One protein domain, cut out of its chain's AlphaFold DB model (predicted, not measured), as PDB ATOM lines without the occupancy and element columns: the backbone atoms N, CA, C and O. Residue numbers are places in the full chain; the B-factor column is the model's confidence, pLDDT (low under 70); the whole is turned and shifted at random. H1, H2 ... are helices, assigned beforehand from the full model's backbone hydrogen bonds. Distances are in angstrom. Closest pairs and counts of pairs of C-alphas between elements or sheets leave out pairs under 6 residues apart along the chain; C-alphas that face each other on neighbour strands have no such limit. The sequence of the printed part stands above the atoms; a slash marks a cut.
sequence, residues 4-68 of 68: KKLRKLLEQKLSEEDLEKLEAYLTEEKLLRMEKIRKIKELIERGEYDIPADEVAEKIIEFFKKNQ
ATOM      1  N   LYS A   4      12.725  -4.261 -20.559       74.38
ATOM      2  CA  LYS A   4      11.895  -3.604 -21.586       74.38
ATOM      3  C   LYS A   4      12.693  -2.752 -22.574       74.38
ATOM      4  O   LYS A   4      12.346  -2.717 -23.750       74.38
ATOM      5  N   LYS A   5      13.728  -2.036 -22.119       74.50
ATOM      6  CA  LYS A   5      14.573  -1.214 -23.005       74.50
ATOM      7  C   LYS A   5      15.448  -2.094 -23.886       74.50
ATOM      8  O   LYS A   5      15.627  -1.762 -25.049       74.50
ATOM      9  N   LEU A   6      15.945  -3.205 -23.344       75.44
ATOM     10  CA  LEU A   6      16.760  -4.164 -24.083       75.44
ATOM     11  C   LEU A   6      15.947  -4.837 -25.199       75.44
ATOM     12  O   LEU A   6      16.389  -4.844 -26.344       75.44
ATOM     13  N   ARG A   7      14.729  -5.306 -24.892       71.81
ATOM     14  CA  ARG A   7      13.845  -5.965 -25.868       71.81
ATOM     15  C   ARG A   7      13.487  -5.048 -27.038       71.81
ATOM     16  O   ARG A   7      13.662  -5.426 -28.187       71.81
ATOM     17  N   LYS A   8      13.142  -3.791 -26.741       78.38
ATOM     18  CA  LYS A   8      12.847  -2.772 -27.761       78.38
ATOM     19  C   LYS A   8      14.047  -2.447 -28.661       78.38
ATOM     20  O   LYS A   8      13.872  -2.100 -29.821       78.38
ATOM     21  N   LEU A   9      15.265  -2.525 -28.120       77.81
ATOM     22  CA  LEU A   9      16.503  -2.290 -28.869       77.81
ATOM     23  C   LEU A   9      16.853  -3.473 -29.778       77.81
ATOM     24  O   LEU A   9      17.403  -3.270 -30.857       77.81
ATOM     25  N   LEU A  10      16.530  -4.689 -29.336       75.06
ATOM     26  CA  LEU A  10      16.685  -5.914 -30.115       75.06
ATOM     27  C   LEU A  10      15.666  -5.963 -31.262       75.06
ATOM     28  O   LEU A  10      16.077  -6.169 -32.394       75.06
ATOM     29  N   GLU A  11      14.395  -5.636 -31.012       72.94
ATOM     30  CA  GLU A  11      13.339  -5.522 -32.041       72.94
ATOM     31  C   GLU A  11      13.647  -4.486 -33.135       72.94
ATOM     32  O   GLU A  11      13.223  -4.634 -34.274       72.94
ATOM     33  N   GLN A  12      14.400  -3.430 -32.817       78.06
ATOM     34  CA  GLN A  12      14.812  -2.425 -33.806       78.06
ATOM     35  C   GLN A  12      16.021  -2.843 -34.651       78.06
ATOM     36  O   GLN A  12      16.284  -2.216 -35.678       78.06
ATOM     37  N   LYS A  13      16.800  -3.831 -34.198       78.12
ATOM     38  CA  LYS A  13      18.066  -4.235 -34.831       78.12
ATOM     39  C   LYS A  13      18.031  -5.625 -35.452       78.12
ATOM     40  O   LYS A  13      18.869  -5.904 -36.304       78.12
ATOM     41  N   LEU A  14      17.119  -6.475 -35.004       77.69
ATOM     42  CA  LEU A  14      16.973  -7.856 -35.434       77.69
ATOM     43  C   LEU A  14      15.621  -8.029 -36.115       77.69
ATOM     44  O   LEU A  14      14.636  -7.401 -35.726       77.69
ATOM     45  N   SER A  15      15.590  -8.875 -37.141       82.31
ATOM     46  CA  SER A  15      14.332  -9.289 -37.753       82.31
ATOM     47  C   SER A  15      13.529 -10.167 -36.782       82.31
ATOM     48  O   SER A  15      14.091 -10.743 -35.850       82.31
ATOM     49  N   GLU A  16      12.218 -10.294 -37.001       79.56
ATOM     50  CA  GLU A  16      11.376 -11.215 -36.217       79.56
ATOM     51  C   GLU A  16      11.918 -12.655 -36.269       79.56
ATOM     52  O   GLU A  16      11.974 -13.330 -35.246       79.56
ATOM     53  N   GLU A  17      12.439 -13.085 -37.423       81.00
ATOM     54  CA  GLU A  17      13.051 -14.408 -37.597       81.00
ATOM     55  C   GLU A  17      14.328 -14.586 -36.751       81.00
ATOM     56  O   GLU A  17      14.571 -15.654 -36.184       81.00
ATOM     57  N   ASP A  18      15.153 -13.543 -36.627       81.31
ATOM     58  CA  ASP A  18      16.357 -13.582 -35.790       81.31
ATOM     59  C   ASP A  18      16.012 -13.594 -34.295       81.31
ATOM     60  O   ASP A  18      16.707 -14.235 -33.504       81.31
ATOM     61  N   LEU A  19      14.930 -12.913 -33.903       82.94
ATOM     62  CA  LEU A  19      14.416 -12.954 -32.534       82.94
ATOM     63  C   LEU A  19      13.881 -14.341 -32.180       82.94
ATOM     64  O   LEU A  19      14.210 -14.849 -31.111       82.94
ATOM     65  N   GLU A  20      13.128 -14.980 -33.074       83.00
ATOM     66  CA  GLU A  20      12.642 -16.349 -32.871       83.00
ATOM     67  C   GLU A  20      13.797 -17.350 -32.737       83.00
ATOM     68  O   GLU A  20      13.805 -18.174 -31.821       83.00
ATOM     69  N   LYS A  21      14.824 -17.249 -33.594       83.56
ATOM     70  CA  LYS A  21      16.040 -18.077 -33.486       83.56
ATOM     71  C   LYS A  21      16.765 -17.851 -32.162       83.56
ATOM     72  O   LYS A  21      17.234 -18.811 -31.549       83.56
ATOM     73  N   LEU A  22      16.847 -16.601 -31.708       83.06
ATOM     74  CA  LEU A  22      17.466 -16.258 -30.432       83.06
ATOM     75  C   LEU A  22      16.666 -16.819 -29.248       83.06
ATOM     76  O   LEU A  22      17.253 -17.404 -28.340       83.06
ATOM     77  N   GLU A  23      15.339 -16.689 -29.254       82.38
ATOM     78  CA  GLU A  23      14.468 -17.252 -28.215       82.38
ATOM     79  C   GLU A  23      14.546 -18.789 -28.184       82.38
ATOM     80  O   GLU A  23      14.626 -19.382 -27.101       82.38
ATOM     81  N   ALA A  24      14.604 -19.440 -29.349       85.38
ATOM     82  CA  ALA A  24      14.794 -20.884 -29.462       85.38
ATOM     83  C   ALA A  24      16.145 -21.329 -28.879       85.38
ATOM     84  O   ALA A  24      16.185 -22.241 -28.052       85.38
ATOM     85  N   TYR A  25      17.228 -20.633 -29.230       87.00
ATOM     86  CA  TYR A  25      18.566 -20.910 -28.705       87.00
ATOM     87  C   TYR A  25      18.631 -20.748 -27.180       87.00
ATOM     88  O   TYR A  25      19.130 -21.625 -26.476       87.00
ATOM     89  N   LEU A  26      18.067 -19.662 -26.641       84.56
ATOM     90  CA  LEU A  26      18.010 -19.428 -25.193       84.56
ATOM     91  C   LEU A  26      17.189 -20.502 -24.467       84.56
ATOM     92  O   LEU A  26      17.507 -20.891 -23.339       84.56
ATOM     93  N   THR A  27      16.127 -20.988 -25.109       89.75
ATOM     94  CA  THR A  27      15.292 -22.067 -24.575       89.75
ATOM     95  C   THR A  27      16.064 -23.381 -24.525       89.75
ATOM     96  O   THR A  27      16.067 -24.050 -23.490       89.75
ATOM     97  N   GLU A  28      16.763 -23.729 -25.604       89.94
ATOM     98  CA  GLU A  28      17.608 -24.919 -25.670       89.94
ATOM     99  C   GLU A  28      18.740 -24.861 -24.635       89.94
ATOM    100  O   GLU A  28      18.924 -25.802 -23.861       89.94
ATOM    101  N   GLU A  29      19.431 -23.725 -24.523       87.19
ATOM    102  CA  GLU A  29      20.483 -23.517 -23.525       87.19
ATOM    103  C   GLU A  29      19.948 -23.704 -22.095       87.19
ATOM    104  O   GLU A  29      20.578 -24.359 -21.254       87.19
ATOM    105  N   LYS A  30      18.748 -23.181 -21.811       89.44
ATOM    106  CA  LYS A  30      18.090 -23.359 -20.514       89.44
ATOM    107  C   LYS A  30      17.787 -24.831 -20.232       89.44
ATOM    108  O   LYS A  30      18.021 -25.281 -19.108       89.44
ATOM    109  N   LEU A  31      17.301 -25.580 -21.223       91.69
ATOM    110  CA  LEU A  31      17.027 -27.014 -21.089       91.69
ATOM    111  C   LEU A  31      18.313 -27.807 -20.830       91.69
ATOM    112  O   LEU A  31      18.371 -28.573 -19.866       91.69
ATOM    113  N   LEU A  32      19.370 -27.556 -21.608       91.81
ATOM    114  CA  LEU A  32      20.683 -28.183 -21.424       91.81
ATOM    115  C   LEU A  32      21.258 -27.892 -20.033       91.81
ATOM    116  O   LEU A  32      21.777 -28.784 -19.353       91.81
ATOM    117  N   ARG A  33      21.119 -26.650 -19.559       90.19
ATOM    118  CA  ARG A  33      21.536 -26.259 -18.209       90.19
ATOM    119  C   ARG A  33      20.747 -27.002 -17.133       90.19
ATOM    120  O   ARG A  33      21.345 -27.464 -16.161       90.19
ATOM    121  N   MET A  34      19.429 -27.130 -17.289       90.81
ATOM    122  CA  MET A  34      18.587 -27.889 -16.359       90.81
ATOM    123  C   MET A  34      18.978 -29.368 -16.320       90.81
ATOM    124  O   MET A  34      19.086 -29.942 -15.236       90.81
ATOM    125  N   GLU A  35      19.248 -29.975 -17.475       93.25
ATOM    126  CA  GLU A  35      19.683 -31.368 -17.554       93.25
ATOM    127  C   GLU A  35      21.041 -31.576 -16.874       93.25
ATOM    128  O   GLU A  35      21.209 -32.522 -16.101       93.25
ATOM    129  N   LYS A  36      21.994 -30.662 -17.091       91.69
ATOM    130  CA  LYS A  36      23.302 -30.700 -16.425       91.69
ATOM    131  C   LYS A  36      23.165 -30.622 -14.904       91.69
ATOM    132  O   LYS A  36      23.785 -31.409 -14.197       91.69
ATOM    133  N   ILE A  37      22.322 -29.716 -14.400       90.56
ATOM    134  CA  ILE A  37      22.039 -29.603 -12.961       90.56
ATOM    135  C   ILE A  37      21.426 -30.901 -12.428       90.56
ATOM    136  O   ILE A  37      21.825 -31.360 -11.361       90.56
ATOM    137  N   ARG A  38      20.481 -31.505 -13.159       92.81
ATOM    138  CA  ARG A  38      19.857 -32.774 -12.761       92.81
ATOM    139  C   ARG A  38      20.890 -33.894 -12.638       92.81
ATOM    140  O   ARG A  38      20.931 -34.548 -11.606       92.81
ATOM    141  N   LYS A  39      21.759 -34.060 -13.640       92.56
ATOM    142  CA  LYS A  39      22.830 -35.071 -13.622       92.56
ATOM    143  C   LYS A  39      23.769 -34.887 -12.431       92.56
ATOM    144  O   LYS A  39      24.078 -35.853 -11.749       92.56
ATOM    145  N   ILE A  40      24.182 -33.651 -12.148       90.00
ATOM    146  CA  ILE A  40      25.041 -33.360 -10.991       90.00
ATOM    147  C   ILE A  40      24.332 -33.722  -9.681       90.00
ATOM    148  O   ILE A  40      24.935 -34.359  -8.825       90.00
ATOM    149  N   LYS A  41      23.047 -33.374  -9.530       89.75
ATOM    150  CA  LYS A  41      22.263 -33.756  -8.342       89.75
ATOM    151  C   LYS A  41      22.181 -35.271  -8.167       89.75
ATOM    152  O   LYS A  41      22.396 -35.749  -7.062       89.75
ATOM    153  N   GLU A  42      21.934 -36.013  -9.245       92.06
ATOM    154  CA  GLU A  42      21.897 -37.480  -9.212       92.06
ATOM    155  C   GLU A  42      23.251 -38.078  -8.791       92.06
ATOM    156  O   GLU A  42      23.283 -39.003  -7.982       92.06
ATOM    157  N   LEU A  43      24.369 -37.534  -9.286       91.12
ATOM    158  CA  LEU A  43      25.711 -37.967  -8.878       91.12
ATOM    159  C   LEU A  43      25.976 -37.673  -7.391       91.12
ATOM    160  O   LEU A  43      26.545 -38.511  -6.696       91.12
ATOM    161  N   ILE A  44      25.529 -36.516  -6.884       89.56
ATOM    162  CA  ILE A  44      25.642 -36.160  -5.459       89.56
ATOM    163  C   ILE A  44      24.820 -37.122  -4.592       89.56
ATOM    164  O   ILE A  44      25.331 -37.626  -3.597       89.56
ATOM    165  N   GLU A  45      23.573 -37.416  -4.972       88.81
ATOM    166  CA  GLU A  45      22.693 -38.338  -4.232       88.81
ATOM    167  C   GLU A  45      23.255 -39.762  -4.159       88.81
ATOM    168  O   GLU A  45      23.064 -40.455  -3.160       88.81
ATOM    169  N   ARG A  46      23.979 -40.194  -5.197       93.81
ATOM    170  CA  ARG A  46      24.656 -41.498  -5.241       93.81
ATOM    171  C   ARG A  46      26.007 -41.515  -4.525       93.81
ATOM    172  O   ARG A  46      26.588 -42.586  -4.379       93.81
ATOM    173  N   GLY A  47      26.512 -40.359  -4.089       89.38
ATOM    174  CA  GLY A  47      27.865 -40.230  -3.541       89.38
ATOM    175  C   GLY A  47      28.973 -40.403  -4.588       89.38
ATOM    176  O   GLY A  47      30.116 -40.658  -4.230       89.38
ATOM    177  N   GLU A  48      28.642 -40.275  -5.876       90.75
ATOM    178  CA  GLU A  48      29.555 -40.424  -7.021       90.75
ATOM    179  C   GLU A  48      30.088 -39.069  -7.524       90.75
ATOM    180  O   GLU A  48      30.837 -39.008  -8.498       90.75
ATOM    181  N   TYR A  49      29.687 -37.967  -6.883       87.00
ATOM    182  CA  TYR A  49      30.176 -36.625  -7.180       87.00
ATOM    183  C   TYR A  49      31.209 -36.196  -6.141       87.00
ATOM    184  O   TYR A  49      30.852 -35.699  -5.072       87.00
ATOM    185  N   ASP A  50      32.483 -36.392  -6.466       86.50
ATOM    186  CA  ASP A  50      33.594 -35.910  -5.650       86.50
ATOM    187  C   ASP A  50      34.038 -34.522  -6.122       86.50
ATOM    188  O   ASP A  50      34.180 -34.277  -7.323       86.50
ATOM    189  N   ILE A  51      34.232 -33.605  -5.174       84.12
ATOM    190  CA  ILE A  51      34.723 -32.253  -5.448       84.12
ATOM    191  C   ILE A  51      36.018 -32.067  -4.659       84.12
ATOM    192  O   ILE A  51      35.977 -32.119  -3.425       84.12
ATOM    193  N   PRO A  52      37.149 -31.783  -5.326       88.88
ATOM    194  CA  PRO A  52      38.395 -31.493  -4.636       88.88
ATOM    195  C   PRO A  52      38.235 -30.312  -3.674       88.88
ATOM    196  O   PRO A  52      37.708 -29.258  -4.037       88.88
ATOM    197  N   ALA A  53      38.729 -30.464  -2.444       86.31
ATOM    198  CA  ALA A  53      38.637 -29.420  -1.422       86.31
ATOM    199  C   ALA A  53      39.285 -28.094  -1.869       86.31
ATOM    200  O   ALA A  53      38.780 -27.020  -1.540       86.31
ATOM    201  N   ASP A  54      40.356 -28.170  -2.665       90.69
ATOM    202  CA  ASP A  54      41.068 -27.008  -3.203       90.69
ATOM    203  C   ASP A  54      40.185 -26.173  -4.145       90.69
ATOM    204  O   ASP A  54      40.163 -24.945  -4.045       90.69
ATOM    205  N   GLU A  55      39.384 -26.824  -4.997       89.94
ATOM    206  CA  GLU A  55      38.449 -26.137  -5.899       89.94
ATOM    207  C   GLU A  55      37.347 -25.413  -5.117       89.94
ATOM    208  O   GLU A  55      36.953 -24.290  -5.449       89.94
ATOM    209  N   VAL A  56      36.860 -26.033  -4.037       89.12
ATOM    210  CA  VAL A  56      35.869 -25.415  -3.145       89.12
ATOM    211  C   VAL A  56      36.467 -24.192  -2.453       89.12
ATOM    212  O   VAL A  56      35.842 -23.127  -2.429       89.12
ATOM    213  N   ALA A  57      37.683 -24.318  -1.917       89.25
ATOM    214  CA  ALA A  57      38.379 -23.229  -1.241       89.25
ATOM    215  C   ALA A  57      38.622 -22.038  -2.182       89.25
ATOM    216  O   ALA A  57      38.347 -20.894  -1.809       89.25
ATOM    217  N   GLU A  58      39.057 -22.294  -3.418       93.25
ATOM    218  CA  GLU A  58      39.254 -21.258  -4.431       93.25
ATOM    219  C   GLU A  58      37.951 -20.500  -4.719       93.25
ATOM    220  O   GLU A  58      37.929 -19.265  -4.688       93.25
ATOM    221  N   LYS A  59      36.835 -21.216  -4.908       91.25
ATOM    222  CA  LYS A  59      35.528 -20.594  -5.169       91.25
ATOM    223  C   LYS A  59      35.023 -19.748  -4.008       91.25
ATOM    224  O   LYS A  59      34.460 -18.675  -4.236       91.25
ATOM    225  N   ILE A  60      35.236 -20.196  -2.772       90.94
ATOM    226  CA  ILE A  60      34.884 -19.423  -1.574       90.94
ATOM    227  C   ILE A  60      35.701 -18.122  -1.527       90.94
ATOM    228  O   ILE A  60      35.138 -17.049  -1.312       90.94
ATOM    229  N   ILE A  61      37.009 -18.188  -1.787       92.81
ATOM    230  CA  ILE A  61      37.882 -17.005  -1.811       92.81
ATOM    231  C   ILE A  61      37.467 -16.031  -2.924       92.81
ATOM    232  O   ILE A  61      37.378 -14.825  -2.681       92.81
ATOM    233  N   GLU A  62      37.190 -16.525  -4.137       93.56
ATOM    234  CA  GLU A  62      36.697 -15.701  -5.248       93.56
ATOM    235  C   GLU A  62      35.398 -14.969  -4.892       93.56
ATOM    236  O   GLU A  62      35.236 -13.795  -5.235       93.56
ATOM    237  N   PHE A  63      34.475 -15.647  -4.203       92.56
ATOM    238  CA  PHE A  63      33.212 -15.056  -3.776       92.56
ATOM    239  C   PHE A  63      33.437 -13.867  -2.836       92.56
ATOM    240  O   PHE A  63      32.860 -12.802  -3.056       92.56
ATOM    241  N   PHE A  64      34.307 -14.003  -1.833       92.00
ATOM    242  CA  PHE A  64      34.605 -12.899  -0.917       92.00
ATOM    243  C   PHE A  64      35.320 -11.734  -1.607       92.00
ATOM    244  O   PHE A  64      34.988 -10.584  -1.340       92.00
ATOM    245  N   LYS A  65      36.235 -12.010  -2.545       90.75
ATOM    246  CA  LYS A  65      36.931 -10.962  -3.315       90.75
ATOM    247  C   LYS A  65      36.002 -10.147  -4.219       90.75
ATOM    248  O   LYS A  65      36.280  -8.982  -4.458       90.75
ATOM    249  N   LYS A  66      34.941 -10.754  -4.762       86.81
ATOM    250  CA  LYS A  66      33.990 -10.080  -5.671       86.81
ATOM    251  C   LYS A  66      32.890  -9.294  -4.953       86.81
ATOM    252  O   LYS A  66      32.226  -8.494  -5.602       86.81
ATOM    253  N   ASN A  67      32.664  -9.561  -3.667       75.88
ATOM    254  CA  ASN A  67      31.620  -8.922  -2.856       75.88
ATOM    255  C   ASN A  67      32.183  -7.928  -1.813       75.88
ATOM    256  O   ASN A  67      31.435  -7.487  -0.940       75.88
ATOM    257  N   GLN A  68      33.477  -7.597  -1.896       55.53
ATOM    258  CA  GLN A  68      34.100  -6.421  -1.268       55.53
ATOM    259  C   GLN A  68      34.145  -5.262  -2.262       55.53
ATOM    260  O   GLN A  68      33.994  -4.111  -1.799       55.53
TER     261      GLN A  68
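What this domain is: This is residues 4 to 68 of the 68 residues of the protein "Anti sigma factor FlgM" of Persephonella marina (strain DSM 14350 / EX-H1) (UniProt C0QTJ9). One long, straight helix, H2, makes the base of an open, U-shaped frame; the short helix H1 folds back near its first end, and beyond the link at its last end H3 sticks out on the same side as H1, slanting back over H2 but apart from it. The space between H1 and H3 is empty. The printed part has 65 residues with three named helices in the order H1, H2, H3 and no named strand, and its class is all helix. It is extended, with a radius of gyration of the C-alphas of 19.0 A, and its flat outline spans 48 by 35 by 15 A.

Where its parts are: Begin at C-alpha 4, at (11.895, -3.604, -21.586), where H1 starts; it takes residues 4 to 11 and is 10.7 A long from first to last C-alpha. Next find C-alpha 16 at (11.376, -11.215, -36.217); from there H2 runs through residues 16 to 45, 43.4 A to C-alpha 45 at (22.693, -38.338, -4.232). H3, residues 53 to 66, covers 20.3 A and ends at C-alpha 66, at (33.990, -10.080, -5.671).

How they stand to each other: Look first at H1 and H2, which are close but not clearly touching: their closest C-alphas, those of Glu 11 and Leu 19, are 7.5 A apart. They run opposite ways at a steep tilt of 59 degrees. H3 is apart from H1 and also apart from H2. In H1, H2 and H3 every O i to N i+4 pair is within hydrogen-bond range.

The domain as a whole: The two C-alphas farthest apart, those of Gln 12 and Gly 47, are 50.2 A apart. The printed part has no cut. The link from H1 to H2 is tight, with 4 residues, and the one from H2 to H3 is short, with 7. Residues 23 to 38, 42 to 47 and 50 to 68 stand free. The mean pLDDT of the printed part is 85.8; residue 68, the chain's last, is under 70.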